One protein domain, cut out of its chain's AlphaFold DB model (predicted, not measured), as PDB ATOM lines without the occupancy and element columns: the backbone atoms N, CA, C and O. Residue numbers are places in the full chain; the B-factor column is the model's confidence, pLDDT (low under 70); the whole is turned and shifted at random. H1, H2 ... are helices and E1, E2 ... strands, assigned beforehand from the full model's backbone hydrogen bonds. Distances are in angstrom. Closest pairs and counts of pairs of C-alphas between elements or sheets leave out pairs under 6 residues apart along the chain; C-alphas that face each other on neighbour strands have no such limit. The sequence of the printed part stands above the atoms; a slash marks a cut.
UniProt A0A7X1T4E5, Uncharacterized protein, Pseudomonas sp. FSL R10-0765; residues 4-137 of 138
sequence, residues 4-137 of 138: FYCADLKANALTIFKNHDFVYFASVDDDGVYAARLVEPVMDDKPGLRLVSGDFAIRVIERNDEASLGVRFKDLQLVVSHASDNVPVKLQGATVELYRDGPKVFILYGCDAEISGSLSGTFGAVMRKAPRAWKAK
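What this domain is: This is residues 4 to 137 of the 138 residues of an uncharacterized protein of Pseudomonas sp. FSL R10-0765 (UniProt A0A7X1T4E5). A twisted sheet of five strands curls round helix H2 on one face, while on its other face the long helix H1 sits in the angle between it and a second, smaller sheet of three strands, so that H1 is over both sheets. The short helix H3 follows H2 and only grazes the large sheet near the end of the printed part. The printed part has 134 residues with three named helices and eight named strands, in the order H1 E1 E2 E3 E4 E5 E6 E7 E8 H2 H3, and its class is mixed, helices and strands. The large sheet has the order E2 - E1 - E8 - E7 - E6 and the small one E3 - E4 - E5, both all antiparallel. The whole is compact, with a radius of gyration of the C-alphas of 14.0 A, and rounded, with spans of 39 by 34 by 26 A.

Where its parts are: H1, residues 4 to 19, begins at C-alpha 4 at (22.197, -17.839, 24.130) and is 21.9 A long from first to last C-alpha. E1, residues 22 to 29, measures 23.0 A, and E2, residues 32 to 38, measures 19.9 A. E3 is residues 50 to 53; E4, residues 56 to 63, measures 22.0 A and E5, residues 66 to 73, measures 21.7 A. E6, residues 86 to 91, begins at C-alpha 86 at (35.044, -22.673, 28.199). E7, residues 94 to 101, measures 22.7 A, and E8, residues 104 to 111, measures 22.4 A. H2 is residues 119 to 129, 15.6 A long, and H3, residues 132 to 135, ends at C-alpha 135 at (43.941, -21.112, 34.338).

How they stand to each other: In the large sheet, E2 and E6 are the edge strands. E1 and E2 form a hairpin, with N 27 and O 34 at 2.8 A. E1 and E8 are antiparallel at 163 degrees, with N 24 and O 109 at 2.8 A. E6, E7 and E8 form a meander, each strand the antiparallel neighbour of the one before; N 97 and O 108 are 2.9 A apart, and N 89 and O 96 are 2.8 A apart. H1 and H2 lie on opposite faces of this sheet, three layers with the sheet between the helices. H1 has a height over the large sheet of 9.9 A and runs along the strands, at 24 degrees to E8 on the local plane; its closest C-alphas to E8 are those of Ile 16 and Gly 110, 5.4 A. The C-alphas of Val 33 and Ser 120, 5.5 A, are the closest of E2 and H2, and those of Val 89 and Lys 129, 6.6 A, the closest of E6 and H2. H3 only just is on the sheet, with 5 pairs of C-alphas within 10 A, and only grazes it with residues 134 to 135. E3, E4 and E5 form the other meander, with N 51 and O 58 at 2.7 A and N 59 and O 70 at 2.7 A. H1 is on one face of this sheet, two layers, at a height over the sheet of 10.4 A; it lies over E4 and E5 and runs along the strands, at 9 degrees to E4 on the local plane. The closest C-alphas of H1 and E5 are those of Cys 6 and Ala 67, 6.5 A. H1 is apart from H2. In H1 and H2 every O i to N i+4 pair is within hydrogen-bond range, and H3 is too short for such a pair.

The domain as a whole: The C-alphas of Asn 64 and Ser 116, 43.3 A, are the two farthest apart. The printed part has no cut. The links E2 to E3, with 11 residues, and E5 to E6, with 12, are long. Residues 76 to 77 of the latter pair antiparallel with residues 72 to 73 of E5. The mean pLDDT of the printed part is 73.1; residues 4 to 7, 9 to 10, 39 to 81 and 137 are under 70.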
ATOM      1  N   PHE A   4      21.166 -18.342  25.039       54.59
ATOM      2  CA  PHE A   4      22.197 -17.839  24.130       54.59
ATOM      3  C   PHE A   4      23.543 -18.555  24.295       54.59
ATOM      4  O   PHE A   4      24.199 -18.851  23.309       54.59
ATOM      5  N   TYR A   5      23.915 -18.931  25.521       63.06
ATOM      6  CA  TYR A   5      25.189 -19.595  25.782       63.06
ATOM      7  C   TYR A   5      25.259 -20.995  25.151       63.06
ATOM      8  O   TYR A   5      26.282 -21.385  24.591       63.06
ATOM      9  N   CYS A   6      24.154 -21.737  25.183       59.25
ATOM     10  CA  CYS A   6      24.056 -23.058  24.563       59.25
ATOM     11  C   CYS A   6      24.162 -22.964  23.040       59.25
ATOM     12  O   CYS A   6      24.847 -23.766  22.403       59.25
ATOM     13  N   ALA A   7      23.483 -21.966  22.466       63.22
ATOM     14  CA  ALA A   7      23.549 -21.673  21.044       63.22
ATOM     15  C   ALA A   7      24.979 -21.294  20.622       63.22
ATOM     16  O   ALA A   7      25.459 -21.805  19.611       63.22
ATOM     17  N   ASP A   8      25.680 -20.495  21.430       71.06
ATOM     18  CA  ASP A   8      27.066 -20.085  21.187       71.06
ATOM     19  C   ASP A   8      28.044 -21.268  21.280       71.06
ATOM     20  O   ASP A   8      28.862 -21.465  20.383       71.06
ATOM     21  N   LEU A   9      27.928 -22.121  22.307       69.00
ATOM     22  CA  LEU A   9      28.727 -23.349  22.430       69.00
ATOM     23  C   LEU A   9      28.545 -24.266  21.218       69.00
ATOM     24  O   LEU A   9      29.522 -24.771  20.655       69.00
ATOM     25  N   LYS A  10      27.288 -24.460  20.800       69.12
ATOM     26  CA  LYS A  10      26.946 -25.237  19.607       69.12
ATOM     27  C   LYS A  10      27.567 -24.611  18.359       69.12
ATOM     28  O   LYS A  10      28.183 -25.326  17.568       69.12
ATOM     29  N   ALA A  11      27.413 -23.303  18.175       74.62
ATOM     30  CA  ALA A  11      27.944 -22.590  17.021       74.62
ATOM     31  C   ALA A  11      29.475 -22.681  16.951       74.62
ATOM     32  O   ALA A  11      30.014 -22.954  15.879       74.62
ATOM     33  N   ASN A  12      30.170 -22.547  18.082       79.12
ATOM     34  CA  ASN A  12      31.627 -22.652  18.160       79.12
ATOM     35  C   ASN A  12      32.113 -24.053  17.776       79.12
ATOM     36  O   ASN A  12      32.971 -24.188  16.905       79.12
ATOM     37  N   ALA A  13      31.521 -25.100  18.361       75.56
ATOM     38  CA  ALA A  13      31.886 -26.474  18.030       75.56
ATOM     39  C   ALA A  13      31.635 -26.778  16.542       75.56
ATOM     40  O   ALA A  13      32.518 -27.282  15.853       75.56
ATOM     41  N   LEU A  14      30.465 -26.401  16.014       75.69
ATOM     42  CA  LEU A  14      30.138 -26.577  14.594       75.69
ATOM     43  C   LEU A  14      31.072 -25.798  13.666       75.69
ATOM     44  O   LEU A  14      31.381 -26.280  12.581       75.69
ATOM     45  N   THR A  15      31.524 -24.616  14.080       81.62
ATOM     46  CA  THR A  15      32.485 -23.818  13.311       81.62
ATOM     47  C   THR A  15      33.803 -24.569  13.160       81.62
ATOM     48  O   THR A  15      34.331 -24.643  12.055       81.62
ATOM     49  N   ILE A  16      34.292 -25.200  14.234       85.12
ATOM     50  CA  ILE A  16      35.504 -26.027  14.188       85.12
ATOM     51  C   ILE A  16      35.316 -27.215  13.235       85.12
ATOM     52  O   ILE A  16      36.179 -27.458  12.398       85.12
ATOM     53  N   PHE A  17      34.179 -27.915  13.316       77.31
ATOM     54  CA  PHE A  17      33.904 -29.073  12.455       77.31
ATOM     55  C   PHE A  17      33.743 -28.733  10.974       77.31
ATOM     56  O   PHE A  17      34.087 -29.548  10.128       77.31
ATOM     57  N   LYS A  18      33.181 -27.565  10.650       77.69
ATOM     58  CA  LYS A  18      32.907 -27.171   9.261       77.69
ATOM     59  C   LYS A  18      34.106 -26.545   8.561       77.69
ATOM     60  O   LYS A  18      34.174 -26.609   7.339       77.69
ATOM     61  N   ASN A  19      35.000 -25.911   9.315       85.06
ATOM     62  CA  ASN A  19      36.062 -25.087   8.742       85.06
ATOM     63  C   ASN A  19      37.429 -25.775   8.703       85.06
ATOM     64  O   ASN A  19      38.362 -25.180   8.176       85.06
ATOM     65  N   HIS A  20      37.563 -26.977   9.268       84.75
ATOM     66  CA  HIS A  20      38.842 -27.674   9.359       84.75
ATOM     67  C   HIS A  20      38.727 -29.128   8.908       84.75
ATOM     68  O   HIS A  20      37.836 -29.854   9.351       84.75
ATOM     69  N   ASP A  21      39.686 -29.561   8.091       81.88
ATOM     70  CA  ASP A  21      39.767 -30.934   7.577       81.88
ATOM     71  C   ASP A  21      40.220 -31.938   8.648       81.88
ATOM     72  O   ASP A  21      39.934 -33.136   8.572       81.88
ATOM     73  N   PHE A  22      40.937 -31.456   9.666       84.88
ATOM     74  CA  PHE A  22      41.434 -32.271  10.763       84.88
ATOM     75  C   PHE A  22      40.882 -31.746  12.080       84.88
ATOM     76  O   PHE A  22      41.234 -30.653  12.522       84.88
ATOM     77  N   VAL A  23      40.048 -32.555  12.734       85.81
ATOM     78  CA  VAL A  23      39.508 -32.237  14.057       85.81
ATOM     79  C   VAL A  23      39.929 -33.294  15.060       85.81
ATOM     80  O   VAL A  23      39.846 -34.496  14.806       85.81
ATOM     81  N   TYR A  24      40.376 -32.829  16.217       86.12
ATOM     82  CA  TYR A  24      40.819 -33.645  17.328       86.12
ATOM     83  C   TYR A  24      40.045 -33.274  18.579       86.12
ATOM     84  O   TYR A  24      39.727 -32.105  18.820       86.12
ATOM     85  N   PHE A  25      39.807 -34.285  19.403       85.69
ATOM     86  CA  PHE A  25      39.343 -34.105  20.760       85.69
ATOM     87  C   PHE A  25      40.373 -34.681  21.720       85.69
ATOM     88  O   PHE A  25      40.859 -35.794  21.513       85.69
ATOM     89  N   ALA A  26      40.715 -33.928  22.759       85.50
ATOM     90  CA  ALA A  26      41.637 -34.379  23.789       85.50
ATOM     91  C   ALA A  26      41.088 -34.121  25.189       85.50
ATOM     92  O   ALA A  26      40.401 -33.129  25.407       85.50
ATOM     93  N   SER A  27      41.434 -34.988  26.135       85.12
ATOM     94  CA  SER A  27      41.329 -34.738  27.567       85.12
ATOM     95  C   SER A  27      42.728 -34.647  28.163       85.12
ATOM     96  O   SER A  27      43.605 -35.457  27.852       85.12
ATOM     97  N   VAL A  28      42.923 -33.657  29.020       86.12
ATOM     98  CA  VAL A  28      44.154 -33.403  29.756       86.12
ATOM     99  C   VAL A  28      43.820 -33.419  31.238       86.12
ATOM    100  O   VAL A  28      42.979 -32.641  31.693       86.12
ATOM    101  N   ASP A  29      44.472 -34.308  31.972       85.06
ATOM    102  CA  ASP A  29      44.387 -34.433  33.424       85.06
ATOM    103  C   ASP A  29      45.749 -34.850  34.008       85.06
ATOM    104  O   ASP A  29      46.767 -34.829  33.307       85.06
ATOM    105  N   ASP A  30      45.784 -35.172  35.304       82.88
ATOM    106  CA  ASP A  30      47.015 -35.552  36.009       82.88
ATOM    107  C   ASP A  30      47.637 -36.851  35.465       82.88
ATOM    108  O   ASP A  30      48.852 -37.036  35.557       82.88
ATOM    109  N   ASP A  31      46.831 -37.718  34.838       78.81
ATOM    110  CA  ASP A  31      47.293 -38.957  34.204       78.81
ATOM    111  C   ASP A  31      47.876 -38.705  32.801       78.81
ATOM    112  O   ASP A  31      48.501 -39.587  32.203       78.81
ATOM    113  N   GLY A  32      47.712 -37.489  32.272       79.00
ATOM    114  CA  GLY A  32      48.345 -37.013  31.054       79.00
ATOM    115  C   GLY A  32      47.353 -36.576  29.981       79.00
ATOM    116  O   GLY A  32      46.303 -35.999  30.249       79.00
ATOM    117  N   VAL A  33      47.742 -36.781  28.721       83.62
ATOM    118  CA  VAL A  33      46.956 -36.360  27.557       83.62
ATOM    119  C   VAL A  33      46.431 -37.584  26.829       83.62
ATOM    120  O   VAL A  33      47.212 -38.365  26.284       83.62
ATOM    121  N   TYR A  34      45.112 -37.681  26.736       81.06
ATOM    122  CA  TYR A  34      44.423 -38.633  25.878       81.06
ATOM    123  C   TYR A  34      43.788 -37.875  24.727       81.06
ATOM    124  O   TYR A  34      43.124 -36.870  24.949       81.06
ATOM    125  N   ALA A  35      43.988 -38.334  23.496       82.38
ATOM    126  CA  ALA A  35      43.478 -37.637  22.326       82.38
ATOM    127  C   ALA A  35      43.061 -38.595  21.217       82.38
ATOM    128  O   ALA A  35      43.655 -39.658  21.042       82.38
ATOM    129  N   ALA A  36      42.069 -38.172  20.444       75.62
ATOM    130  CA  ALA A  36      41.616 -38.852  19.247       75.62
ATOM    131  C   ALA A  36      41.386 -37.856  18.114       75.62
ATOM    132  O   ALA A  36      40.990 -36.711  18.336       75.62
ATOM    133  N   ARG A  37      41.617 -38.331  16.890       78.19
ATOM    134  CA  ARG A  37      41.209 -37.665  15.656       78.19
ATOM    135  C   ARG A  37      39.800 -38.127  15.293       78.19
ATOM    136  O   ARG A  37      39.513 -39.319  15.362       78.19
ATOM    137  N   LEU A  38      38.952 -37.199  14.871       72.94
ATOM    138  CA  LEU A  38      37.662 -37.517  14.271       72.94
ATOM    139  C   LEU A  38      37.856 -37.781  12.773       72.94
ATOM    140  O   LEU A  38      38.570 -37.038  12.100       72.94
ATOM    141  N   VAL A  39      37.246 -38.854  12.266       59.97
ATOM    142  CA  VAL A  39      37.497 -39.369  10.906       59.97
ATOM    143  C   VAL A  39      36.257 -39.391  10.004       59.97
ATOM    144  O   VAL A  39      36.398 -39.643   8.813       59.97
ATOM    145  N   GLU A  40      35.061 -39.097  10.528       54.91
ATOM    146  CA  GLU A  40      33.804 -39.129   9.758       54.91
ATOM    147  C   GLU A  40      33.103 -37.760   9.687       54.91
ATOM    148  O   GLU A  40      33.212 -36.964  10.627       54.91
ATOM    149  N   PRO A  41      32.361 -37.479   8.592       43.34
ATOM    150  CA  PRO A  41      31.640 -36.226   8.412       43.34
ATOM    151  C   PRO A  41      30.488 -36.071   9.411       43.34
ATOM    152  O   PRO A  41      29.690 -36.978   9.649       43.34
ATOM    153  N   VAL A  42      30.380 -34.861   9.953       51.66
ATOM    154  CA  VAL A  42      29.322 -34.446  10.873       51.66
ATOM    155  C   VAL A  42      28.014 -34.218  10.108       51.66
ATOM    156  O   VAL A  42      27.909 -33.271   9.330       51.66
ATOM    157  N   MET A  43      26.997 -35.045  10.361       44.38
ATOM    158  CA  MET A  43      25.650 -34.896   9.789       44.38
ATOM    159  C   MET A  43      24.682 -34.360  10.862       44.38
ATOM    160  O   MET A  43      24.400 -35.053  11.836       44.38
ATOM    161  N   ASP A  44      24.194 -33.123  10.704       45.91
ATOM    162  CA  ASP A  44      23.207 -32.473  11.595       45.91
ATOM    163  C   ASP A  44      21.842 -32.426  10.888       45.91
ATOM    164  O   ASP A  44      21.733 -31.811   9.826       45.91
ATOM    165  N   ASP A  45      20.817 -33.087  11.441       36.16
ATOM    166  CA  ASP A  45      19.484 -33.179  10.817       36.16
ATOM    167  C   ASP A  45      18.350 -32.503  11.628       36.16
ATOM    168  O   ASP A  45      17.465 -31.936  10.986       36.16
ATOM    169  N   LYS A  46      18.362 -32.457  12.983       34.97
ATOM    170  CA  LYS A  46      17.212 -31.997  13.818       34.97
ATOM    171  C   LYS A  46      17.549 -31.548  15.267       34.97
ATOM    172  O   LYS A  46      18.662 -31.771  15.743       34.97
ATOM    173  N   PRO A  47      16.593 -30.915  16.002       34.19
ATOM    174  CA  PRO A  47      16.764 -30.478  17.398       34.19
ATOM    175  C   PRO A  47      17.030 -31.650  18.356       34.19
ATOM    176  O   PRO A  47      16.408 -32.701  18.234       34.19
ATOM    177  N   GLY A  48      17.927 -31.449  19.329       50.72
ATOM    178  CA  GLY A  48      18.506 -32.525  20.152       50.72
ATOM    179  C   GLY A  48      19.893 -32.950  19.662       50.72
ATOM    180  O   GLY A  48      20.158 -34.141  19.509       50.72
ATOM    181  N   LEU A  49      20.747 -31.951  19.384       41.88
ATOM    182  CA  LEU A  49      22.048 -32.082  18.724       41.88
ATOM    183  C   LEU A  49      22.836 -33.268  19.277       41.88
ATOM    184  O   LEU A  49      23.179 -33.272  20.456       41.88
ATOM    185  N   ARG A  50      23.155 -34.231  18.414       49.19
ATOM    186  CA  ARG A  50      24.026 -35.367  18.710       49.19
ATOM    187  C   ARG A  50      24.980 -35.558  17.533       49.19
ATOM    188  O   ARG A  50      24.639 -36.185  16.542       49.19
ATOM    189  N   LEU A  51      26.175 -35.006  17.661       51.12
ATOM    190  CA  LEU A  51      27.339 -35.310  16.838       51.12
ATOM    191  C   LEU A  51      27.777 -36.734  17.192       51.12
ATOM    192  O   LEU A  51      27.891 -37.030  18.377       51.12
ATOM    193  N   VAL A  52      27.981 -37.617  16.218       48.72
ATOM    194  CA  VAL A  52      28.501 -38.980  16.431       48.72
ATOM    195  C   VAL A  52      29.526 -39.276  15.338       48.72
ATOM    196  O   VAL A  52      29.241 -39.035  14.172       48.72
ATOM    197  N   SER A  53      30.701 -39.779  15.712       48.69
ATOM    198  CA  SER A  53      31.734 -40.311  14.815       48.69
ATOM    199  C   SER A  53      32.365 -41.524  15.507       48.69
ATOM    200  O   SER A  53      33.084 -41.367  16.494       48.69
ATOM    201  N   GLY A  54      32.042 -42.741  15.061       57.53
ATOM    202  CA  GLY A  54      32.411 -43.972  15.780       57.53
ATOM    203  C   GLY A  54      32.004 -43.961  17.267       57.53
ATOM    204  O   GLY A  54      30.848 -43.705  17.602       57.53
ATOM    205  N   ASP A  55      32.967 -44.202  18.167       52.44
ATOM    206  CA  ASP A  55      32.783 -44.181  19.635       52.44
ATOM    207  C   ASP A  55      32.717 -42.765  20.242       52.44
ATOM    208  O   ASP A  55      32.543 -42.600  21.456       52.44
ATOM    209  N   PHE A  56      32.892 -41.735  19.415       52.81
ATOM    210  CA  PHE A  56      32.841 -40.342  19.822       52.81
ATOM    211  C   PHE A  56      31.443 -39.770  19.594       52.81
ATOM    212  O   PHE A  56      30.881 -39.907  18.510       52.81
ATOM    213  N   ALA A  57      30.881 -39.077  20.581       60.72
ATOM    214  CA  ALA A  57      29.672 -38.292  20.391       60.72
ATOM    215  C   ALA A  57      29.760 -36.941  21.101       60.72
ATOM    216  O   ALA A  57      30.300 -36.874  22.188       60.72
ATOM    217  N   ILE A  58      29.184 -35.874  20.557       63.22
ATOM    218  CA  ILE A  58      28.969 -34.610  21.276       63.22
ATOM    219  C   ILE A  58      27.491 -34.284  21.207       63.22
ATOM    220  O   ILE A  58      26.923 -34.192  20.127       63.22
ATOM    221  N   ARG A  59      26.851 -34.065  22.347       59.53
ATOM    222  CA  ARG A  59      25.463 -33.628  22.405       59.53
ATOM    223  C   ARG A  59      25.284 -32.439  23.318       59.53
ATOM    224  O   ARG A  59      25.964 -32.333  24.329       59.53
ATOM    225  N   VAL A  60      24.330 -31.581  22.997       54.22
ATOM    226  CA  VAL A  60      23.859 -30.568  23.946       54.22
ATOM    227  C   VAL A  60      22.687 -31.174  24.710       54.22
ATOM    228  O   VAL A  60      21.727 -31.645  24.103       54.22
ATOM    229  N   ILE A  61      22.796 -31.225  26.034       57.69
ATOM    230  CA  ILE A  61      21.745 -31.675  26.946       57.69
ATOM    231  C   ILE A  61      21.168 -30.429  27.605       57.69
ATOM    232  O   ILE A  61      21.893 -29.713  28.284       57.69
ATOM    233  N   GLU A  62      19.878 -30.183  27.420       52.44
ATOM    234  CA  GLU A  62      19.155 -29.092  28.079       52.44
ATOM    235  C   GLU A  62      18.320 -29.680  29.226       52.44
ATOM    236  O   GLU A  62      17.537 -30.611  29.011       52.44
ATOM    237  N   ARG A  63      18.495 -29.189  30.460       50.53
ATOM    238  CA  ARG A  63      17.727 -29.637  31.631       50.53
ATOM    239  C   ARG A  63      17.559 -28.504  32.642       50.53
ATOM    240  O   ARG A  63      18.547 -27.998  33.141       50.53
ATOM    241  N   ASN A  64      16.322 -28.168  33.015       50.66
ATOM    242  CA  ASN A  64      16.016 -27.227  34.110       50.66
ATOM    243  C   ASN A  64      16.798 -25.890  34.048       50.66
ATOM    244  O   ASN A  64      17.382 -25.485  35.046       50.66
ATOM    245  N   ASP A  65      16.846 -25.226  32.887       50.47
ATOM    246  CA  ASP A  65      17.637 -23.997  32.650       50.47
ATOM    247  C   ASP A  65      19.169 -24.139  32.797       50.47
ATOM    248  O   ASP A  65      19.899 -23.144  32.723       50.47
ATOM    249  N   GLU A  66      19.662 -25.368  32.951       40.56
ATOM    250  CA  GLU A  66      21.064 -25.756  32.837       40.56
ATOM    251  C   GLU A  66      21.294 -26.443  31.487       40.56
ATOM    252  O   GLU A  66      20.438 -27.165  30.962       40.56
ATOM    253  N   ALA A  67      22.467 -26.219  30.907       45.72
ATOM    254  CA  ALA A  67      22.882 -26.908  29.699       45.72
ATOM    255  C   ALA A  67      24.203 -27.614  29.930       45.72
ATOM    256  O   ALA A  67      25.046 -27.151  30.689       45.72
ATOM    257  N   SER A  68      24.367 -28.760  29.287       51.66
ATOM    258  CA  SER A  68      25.560 -29.583  29.403       51.66
ATOM    259  C   SER A  68      25.994 -30.024  28.014       51.66
ATOM    260  O   SER A  68      25.231 -30.671  27.297       51.66
ATOM    261  N   LEU A  69      27.228 -29.705  27.622       52.94
ATOM    262  CA  LEU A  69      27.839 -30.267  26.418       52.94
ATOM    263  C   LEU A  69      28.355 -31.684  26.710       52.94
ATOM    264  O   LEU A  69      29.517 -31.873  27.052       52.94
ATOM    265  N   GLY A  70      27.489 -32.681  26.560       54.84
ATOM    266  CA  GLY A  70      27.838 -34.086  26.724       54.84
ATOM    267  C   GLY A  70      28.712 -34.592  25.583       54.84
ATOM    268  O   GLY A  70      28.190 -35.001  24.552       54.84
ATOM    269  N   VAL A  71      30.026 -34.624  25.780       58.41
ATOM    270  CA  VAL A  71      30.952 -35.336  24.889       58.41
ATOM    271  C   VAL A  71      31.128 -36.766  25.390       58.41
ATOM    272  O   VAL A  71      31.670 -36.913  26.472       58.41
ATOM    273  N   ARG A  72      30.676 -37.792  24.654       58.41
ATOM    274  CA  ARG A  72      31.005 -39.207  24.871       58.41
ATOM    275  C   ARG A  72      32.295 -39.541  24.141       58.41
ATOM    276  O   ARG A  72      32.319 -39.552  22.918       58.41
ATOM    277  N   PHE A  73      33.342 -39.854  24.885       50.75
ATOM    278  CA  PHE A  73      34.567 -40.444  24.352       50.75
ATOM    279  C   PHE A  73      34.951 -41.588  25.282       50.75
ATOM    280  O   PHE A  73      35.315 -41.337  26.428       50.75
ATOM    281  N   LYS A  74      34.790 -42.841  24.836       53.38
ATOM    282  CA  LYS A  74      35.075 -44.027  25.668       53.38
ATOM    283  C   LYS A  74      34.341 -44.008  27.034       53.38
ATOM    284  O   LYS A  74      34.906 -44.400  28.048       53.38
ATOM    285  N   ASP A  75      33.097 -43.513  27.038       53.19
ATOM    286  CA  ASP A  75      32.198 -43.297  28.196       53.19
ATOM    287  C   ASP A  75      32.516 -42.125  29.141       53.19
ATOM    288  O   ASP A  75      31.823 -41.933  30.138       53.19
ATOM    289  N   LEU A  76      33.483 -41.271  28.808       50.34
ATOM    290  CA  LEU A  76      33.638 -39.976  29.480       50.34
ATOM    291  C   LEU A  76      32.469 -39.064  29.092       50.34
ATOM    292  O   LEU A  76      32.077 -39.096  27.935       50.34
ATOM    293  N   GLN A  77      31.912 -38.281  30.022       61.84
ATOM    294  CA  GLN A  77      30.887 -37.261  29.760       61.84
ATOM    295  C   GLN A  77      31.383 -35.921  30.301       61.84
ATOM    296  O   GLN A  77      31.627 -35.809  31.495       61.84
ATOM    297  N   LEU A  78      31.490 -34.917  29.431       64.19
ATOM    298  CA  LEU A  78      31.743 -33.527  29.820       64.19
ATOM    299  C   LEU A  78      30.423 -32.822  30.193       64.19
ATOM    300  O   LEU A  78      29.390 -33.043  29.555       64.19
ATOM    301  N   VAL A  79      30.445 -31.963  31.212       64.75
ATOM    302  CA  VAL A  79      29.351 -31.038  31.540       64.75
ATOM    303  C   VAL A  79      29.914 -29.620  31.610       64.75
ATOM    304  O   VAL A  79      30.762 -29.326  32.440       64.75
ATOM    305  N   VAL A  80      29.445 -28.740  30.722       64.19
ATOM    306  CA  VAL A  80      29.854 -27.326  30.672       64.19
ATOM    307  C   VAL A  80      28.676 -26.469  31.115       64.19
ATOM    308  O   VAL A  80      27.743 -26.285  30.336       64.19
ATOM    309  N   SER A  81      28.713 -25.970  32.348       66.06
ATOM    310  CA  SER A  81      27.559 -25.314  32.980       66.06
ATOM    311  C   SER A  81      27.574 -23.791  32.843       66.06
ATOM    312  O   SER A  81      26.520 -23.151  32.898       66.06
ATOM    313  N   HIS A  82      28.750 -23.182  32.653       70.62
ATOM    314  CA  HIS A  82      28.902 -21.729  32.609       70.62
ATOM    315  C   HIS A  82      29.868 -21.260  31.518       70.62
ATOM    316  O   HIS A  82      30.879 -21.892  31.248       70.62
ATOM    317  N   ALA A  83      29.657 -20.042  31.003       70.25
ATOM    318  CA  ALA A  83      30.556 -19.399  30.030       70.25
ATOM    319  C   ALA A  83      32.003 -19.212  30.500       70.25
ATOM    320  O   ALA A  83      32.895 -18.954  29.703       70.25
ATOM    321  N   SER A  84      32.240 -19.335  31.803       77.75
ATOM    322  CA  SER A  84      33.579 -19.294  32.380       77.75
ATOM    323  C   SER A  84      34.267 -20.664  32.413       77.75
ATOM    324  O   SER A  84      35.400 -20.752  32.888       77.75
ATOM    325  N   ASP A  85      33.594 -21.724  31.964       78.81
ATOM    326  CA  ASP A  85      34.113 -23.092  31.899       78.81
ATOM    327  C   ASP A  85      34.671 -23.416  30.514       78.81
ATOM    328  O   ASP A  85      35.419 -24.377  30.375       78.81
ATOM    329  N   ASN A  86      34.412 -22.577  29.507       85.88
ATOM    330  CA  ASN A  86      35.044 -22.673  28.199       85.88
ATOM    331  C   ASN A  86      35.878 -21.433  27.863       85.88
ATOM    332  O   ASN A  86      35.644 -20.344  28.393       85.88
ATOM    333  N   VAL A  87      36.879 -21.596  27.001       90.12
ATOM    334  CA  VAL A  87      37.647 -20.468  26.475       90.12
ATOM    335  C   VAL A  87      38.234 -20.776  25.094       90.12
ATOM    336  O   VAL A  87      38.901 -21.804  24.931       90.12
ATOM    337  N   PRO A  88      38.089 -19.866  24.114       90.12
ATOM    338  CA  PRO A  88      38.762 -20.009  22.836       90.12
ATOM    339  C   PRO A  88      40.255 -19.702  22.979       90.12
ATOM    340  O   PRO A  88      40.666 -18.737  23.637       90.12
ATOM    341  N   VAL A  89      41.091 -20.486  22.303       91.19
ATOM    342  CA  VAL A  89      42.537 -20.271  22.222       91.19
ATOM    343  C   VAL A  89      42.926 -20.006  20.777       91.19
ATOM    344  O   VAL A  89      42.712 -20.823  19.886       91.19
ATOM    345  N   LYS A  90      43.538 -18.841  20.539       84.00
ATOM    346  CA  LYS A  90      44.030 -18.469  19.211       84.00
ATOM    347  C   LYS A  90      45.370 -19.139  18.936       84.00
ATOM    348  O   LYS A  90      46.348 -18.902  19.651       84.00
ATOM    349  N   LEU A  91      45.419 -19.916  17.862       86.06
ATOM    350  CA  LEU A  91      46.631 -20.495  17.302       86.06
ATOM    351  C   LEU A  91      46.658 -20.235  15.796       86.06
ATOM    352  O   LEU A  91      45.625 -20.116  15.147       86.06
ATOM    353  N   GLN A  92      47.855 -20.089  15.238       83.62
ATOM    354  CA  GLN A  92      47.995 -19.894  13.801       83.62
ATOM    355  C   GLN A  92      47.616 -21.192  13.079       83.62
ATOM    356  O   GLN A  92      48.180 -22.238  13.389       83.62
ATOM    357  N   GLY A  93      46.667 -21.119  12.141       83.81
ATOM    358  CA  GLY A  93      46.205 -22.282  11.370       83.81
ATOM    359  C   GLY A  93      45.385 -23.300  12.170       83.81
ATOM    360  O   GLY A  93      45.228 -24.434  11.723       83.81
ATOM    361  N   ALA A  94      44.899 -22.926  13.359       90.06
ATOM    362  CA  ALA A  94      44.040 -23.783  14.163       90.06
ATOM    363  C   ALA A  94      42.988 -22.986  14.941       90.06
ATOM    364  O   ALA A  94      43.277 -21.923  15.501       90.06
ATOM    365  N   THR A  95      41.789 -23.551  15.037       92.31
ATOM    366  CA  THR A  95      40.728 -23.075  15.929       92.31
ATOM    367  C   THR A  95      40.628 -24.018  17.111       92.31
ATOM    368  O   THR A  95      40.509 -25.232  16.943       92.31
ATOM    369  N   VAL A  96      40.692 -23.461  18.320       93.00
ATOM    370  CA  VAL A  96      40.714 -24.260  19.541       93.00
ATOM    371  C   VAL A  96      39.722 -23.737  20.554       93.00
ATOM    372  O   VAL A  96      39.742 -22.552  20.879       93.00
ATOM    373  N   GLU A  97      38.934 -24.651  21.101       91.81
ATOM    374  CA  GLU A  97      38.075 -24.411  22.250       91.81
ATOM    375  C   GLU A  97      38.527 -25.304  23.407       91.81
ATOM    376  O   GLU A  97      38.689 -26.518  23.251       91.81
ATOM    377  N   LEU A  98      38.765 -24.693  24.566       91.00
ATOM    378  CA  LEU A  98      39.023 -25.410  25.808       91.00
ATOM    379  C   LEU A  98      37.756 -25.474  26.634       91.00
ATOM    380  O   LEU A  98      37.038 -24.483  26.715       91.00
ATOM    381  N   TYR A  99      37.545 -26.594  27.310       87.81
ATOM    382  CA  TYR A  99      36.469 -26.792  28.270       87.81
ATOM    383  C   TYR A  99      37.049 -27.329  29.572       87.81
ATOM    384  O   TYR A  99      37.941 -28.173  29.547       87.81
ATOM    385  N   ARG A 100      36.550 -26.863  30.709       85.38
ATOM    386  CA  ARG A 100      36.930 -27.351  32.032       85.38
ATOM    387  C   ARG A 100      35.782 -28.121  32.663       85.38
ATOM    388  O   ARG A 100      34.645 -27.668  32.614       85.38
ATOM    389  N   ASP A 101      36.131 -29.225  33.309       79.56
ATOM    390  CA  ASP A 101      35.257 -30.002  34.180       79.56
ATOM    391  C   ASP A 101      36.069 -30.510  35.374       79.56
ATOM    392  O   ASP A 101      36.884 -31.433  35.266       79.56
ATOM    393  N   GLY A 102      35.930 -29.806  36.499       78.56
ATOM    394  CA  GLY A 102      36.802 -29.969  37.659       78.56
ATOM    395  C   GLY A 102      38.290 -29.852  37.274       78.56
ATOM    396  O   GLY A 102      38.669 -28.867  36.634       78.56
ATOM    397  N   PRO A 103      39.138 -30.843  37.624       78.38
ATOM    398  CA  PRO A 103      40.564 -30.821  37.292       78.38
ATOM    399  C   PRO A 103      40.846 -31.140  35.816       78.38
ATOM    400  O   PRO A 103      41.964 -30.935  35.345       78.38
ATOM    401  N   LYS A 104      39.856 -31.651  35.075       81.88
ATOM    402  CA  LYS A 104      40.036 -32.088  33.692       81.88
ATOM    403  C   LYS A 104      39.834 -30.928  32.736       81.88
ATOM    404  O   LYS A 104      38.899 -30.135  32.868       81.88
ATOM    405  N   VAL A 105      40.689 -30.870  31.722       87.94
ATOM    406  CA  VAL A 105      40.536 -29.944  30.605       87.94
ATOM    407  C   VAL A 105      40.355 -30.718  29.318       87.94
ATOM    408  O   VAL A 105      41.190 -31.530  28.939       87.94
ATOM    409  N   PHE A 106      39.271 -30.424  28.623       87.44
ATOM    410  CA  PHE A 106      38.994 -30.953  27.306       87.44
ATOM    411  C   PHE A 106      39.348 -29.927  26.239       87.44
ATOM    412  O   PHE A 106      39.193 -28.722  26.436       87.44
ATOM    413  N   ILE A 107      39.826 -30.410  25.101       90.38
ATOM    414  CA  ILE A 107      40.290 -29.596  23.984       90.38
ATOM    415  C   ILE A 107      39.561 -30.066  22.738       90.38
ATOM    416  O   ILE A 107      39.723 -31.213  22.331       90.38
ATOM    417  N   LEU A 108      38.803 -29.168  22.116       89.62
ATOM    418  CA  LEU A 108      38.336 -29.331  20.747       89.62
ATOM    419  C   LEU A 108      39.259 -28.516  19.843       89.62
ATOM    420  O   LEU A 108      39.365 -27.299  19.988       89.62
ATOM    421  N   TYR A 109      39.964 -29.198  18.949       91.69
ATOM    422  CA  TYR A 109      41.042 -28.629  18.150       91.69
ATOM    423  C   TYR A 109      40.794 -28.923  16.675       91.69
ATOM    424  O   TYR A 109      40.827 -30.083  16.276       91.69
ATOM    425  N   GLY A 110      40.554 -27.891  15.872       91.19
ATOM    426  CA  GLY A 110      40.507 -27.994  14.414       91.19
ATOM    427  C   GLY A 110      41.718 -27.334  13.777       91.19
ATOM    428  O   GLY A 110      42.131 -26.259  14.214       91.19
ATOM    429  N   CYS A 111      42.284 -27.966  12.757       91.81
ATOM    430  CA  CYS A 111      43.417 -27.452  11.998       91.81
ATOM    431  C   CYS A 111      43.346 -27.853  10.519       91.81
ATOM    432  O   CYS A 111      42.718 -28.847  10.153       91.81
ATOM    433  N   ASP A 112      44.037 -27.084   9.680       88.31
ATOM    434  CA  ASP A 112      44.034 -27.272   8.217       88.31
ATOM    435  C   ASP A 112      45.072 -28.306   7.745       88.31
ATOM    436  O   ASP A 112      45.084 -28.718   6.590       88.31
ATOM    437  N   ALA A 113      45.964 -28.736   8.641       89.12
ATOM    438  CA  ALA A 113      46.978 -29.747   8.369       89.12
ATOM    439  C   ALA A 113      47.009 -30.790   9.487       89.12
ATOM    440  O   ALA A 113      46.833 -30.454  10.659       89.12
ATOM    441  N   GLU A 114      47.265 -32.050   9.133       88.19
ATOM    442  CA  GLU A 114      47.370 -33.128  10.113       88.19
ATOM    443  C   GLU A 114      48.481 -32.849  11.136       88.19
ATOM    444  O   GLU A 114      49.553 -32.341  10.788       88.19
ATOM    445  N   ILE A 115      48.252 -33.203  12.406       88.62
ATOM    446  CA  ILE A 115      49.283 -33.083  13.436       88.62
ATOM    447  C   ILE A 115      50.379 -34.104  13.115       88.62
ATOM    448  O   ILE A 115      50.216 -35.300  13.330       88.62
ATOM    449  N   SER A 116      51.517 -33.622  12.621       80.56
ATOM    450  CA  SER A 116      52.667 -34.449  12.229       80.56
ATOM    451  C   SER A 116      53.588 -34.843  13.394       80.56
ATOM    452  O   SER A 116      54.565 -35.562  13.194       80.56
ATOM    453  N   GLY A 117      53.304 -34.365  14.610       82.38
ATOM    454  CA  GLY A 117      54.125 -34.562  15.809       82.38
ATOM    455  C   GLY A 117      53.365 -35.173  16.990       82.38
ATOM    456  O   GLY A 117      52.294 -35.755  16.847       82.38
ATOM    457  N   SER A 118      53.924 -35.031  18.195       88.81
ATOM    458  CA  SER A 118      53.298 -35.545  19.421       88.81
ATOM    459  C   SER A 118      51.992 -34.811  19.739       88.81
ATOM    460  O   SER A 118      52.005 -33.602  19.980       88.81
ATOM    461  N   LEU A 119      50.888 -35.560  19.847       84.06
ATOM    462  CA  LEU A 119      49.600 -35.046  20.326       84.06
ATOM    463  C   LEU A 119      49.740 -34.408  21.716       84.06
ATOM    464  O   LEU A 119      49.302 -33.279  21.922       84.06
ATOM    465  N   SER A 120      50.436 -35.065  22.648       86.62
ATOM    466  CA  SER A 120      50.696 -34.525  23.989       86.62
ATOM    467  C   SER A 120      51.487 -33.212  23.943       86.62
ATOM    468  O   SER A 120      51.176 -32.276  24.679       86.62
ATOM    469  N   GLY A 121      52.476 -33.101  23.047       88.31
ATOM    470  CA  GLY A 121      53.240 -31.868  22.842       88.31
ATOM    471  C   GLY A 121      52.383 -30.722  22.299       88.31
ATOM    472  O   GLY A 121      52.442 -29.601  22.817       88.31
ATOM    473  N   THR A 122      51.546 -31.012  21.301       91.75
ATOM    474  CA  THR A 122      50.601 -30.056  20.707       91.75
ATOM    475  C   THR A 122      49.600 -29.556  21.743       91.75
ATOM    476  O   THR A 122      49.475 -28.349  21.958       91.75
ATOM    477  N   PHE A 123      48.940 -30.462  22.463       91.00
ATOM    478  CA  PHE A 123      47.936 -30.100  23.462       91.00
ATOM    479  C   PHE A 123      48.548 -29.441  24.705       91.00
ATOM    480  O   PHE A 123      47.986 -28.486  25.238       91.00
ATOM    481  N   GLY A 124      49.771 -29.807  25.093       89.38
ATOM    482  CA  GLY A 124      50.531 -29.062  26.098       89.38
ATOM    483  C   GLY A 124      50.871 -27.628  25.658       89.38
ATOM    484  O   GLY A 124      50.913 -26.709  26.480       89.38
ATOM    485  N   ALA A 125      51.109 -27.384  24.365       90.19
ATOM    486  CA  ALA A 125      51.311 -26.033  23.832       90.19
ATOM    487  C   ALA A 125      50.022 -25.204  23.839       90.19
ATOM    488  O   ALA A 125      50.049 -24.040  24.248       90.19
ATOM    489  N   VAL A 126      48.901 -25.821  23.464       92.44
ATOM    490  CA  VAL A 126      47.559 -25.236  23.564       92.44
ATOM    491  C   VAL A 126      47.276 -24.790  25.004       92.44
ATOM    492  O   VAL A 126      46.975 -23.619  25.243       92.44
ATOM    493  N   MET A 127      47.464 -25.680  25.984       90.56
ATOM    494  CA  MET A 127      47.215 -25.395  27.402       90.56
ATOM    495  C   MET A 127      48.040 -24.215  27.926       90.56
ATOM    496  O   MET A 127      47.552 -23.370  28.684       90.56
ATOM    497  N   ARG A 128      49.291 -24.078  27.472       90.81
ATOM    498  CA  ARG A 128      50.139 -22.931  27.831       90.81
ATOM    499  C   ARG A 128      49.594 -21.603  27.299       90.81
ATOM    500  O   ARG A 128      49.762 -20.582  27.971       90.81
ATOM    501  N   LYS A 129      48.921 -21.613  26.144       92.38
ATOM    502  CA  LYS A 129      48.317 -20.433  25.501       92.38
ATOM    503  C   LYS A 129      46.960 -20.036  26.083       92.38
ATOM    504  O   LYS A 129      46.526 -18.915  25.832       92.38
ATOM    505  N   ALA A 130      46.337 -20.890  26.898       90.00
ATOM    506  CA  ALA A 130      45.104 -20.544  27.597       90.00
ATOM    507  C   ALA A 130      45.277 -19.259  28.440       90.00
ATOM    508  O   ALA A 130      46.342 -19.071  29.056       90.00
ATOM    509  N   PRO A 131      44.261 -18.376  28.512       89.62
ATOM    510  CA  PRO A 131      44.330 -17.154  29.309       89.62
ATOM    511  C   PRO A 131      44.652 -17.426  30.782       89.62
ATOM    512  O   PRO A 131      44.153 -18.377  31.383       89.62
ATOM    513  N   ARG A 132      45.480 -16.568  31.395       84.19
ATOM    514  CA  ARG A 132      45.883 -16.717  32.809       84.19
ATOM    515  C   ARG A 132      44.685 -16.729  33.759       84.19
ATOM    516  O   ARG A 132      44.648 -17.572  34.643       84.19
ATOM    517  N   ALA A 133      43.711 -15.847  33.538       80.94
ATOM    518  CA  ALA A 133      42.499 -15.771  34.354       80.94
ATOM    519  C   ALA A 133      41.678 -17.068  34.304       80.94
ATOM    520  O   ALA A 133      41.164 -17.507  35.325       80.94
ATOM    521  N   TRP A 134      41.620 -17.723  33.139       86.12
ATOM    522  CA  TRP A 134      40.960 -19.019  33.012       86.12
ATOM    523  C   TRP A 134      41.747 -20.105  33.748       86.12
ATOM    524  O   TRP A 134      41.159 -20.878  34.490       86.12
ATOM    525  N   LYS A 135      43.080 -20.141  33.629       80.00
ATOM    526  CA  LYS A 135      43.941 -21.112  34.338       80.00
ATOM    527  C   LYS A 135      43.956 -20.966  35.864       80.00
ATOM    528  O   LYS A 135      44.243 -21.940  36.537       80.00
ATOM    529  N   ALA A 136      43.700 -19.769  36.385       74.06
ATOM    530  CA  ALA A 136      43.723 -19.477  37.820       74.06
ATOM    531  C   ALA A 136      42.416 -19.837  38.549       74.06
ATOM    532  O   ALA A 136      42.338 -19.682  39.766       74.06
ATOM    533  N   LYS A 137      41.383 -20.268  37.815       67.12
ATOM    534  CA  LYS A 137      40.160 -20.801  38.418       67.12
ATOM    535  C   LYS A 137      40.508 -22.125  39.129       67.12
ATOM    536  O   LYS A 137      41.246 -22.905  38.523       67.12
TER     537      LYS A 137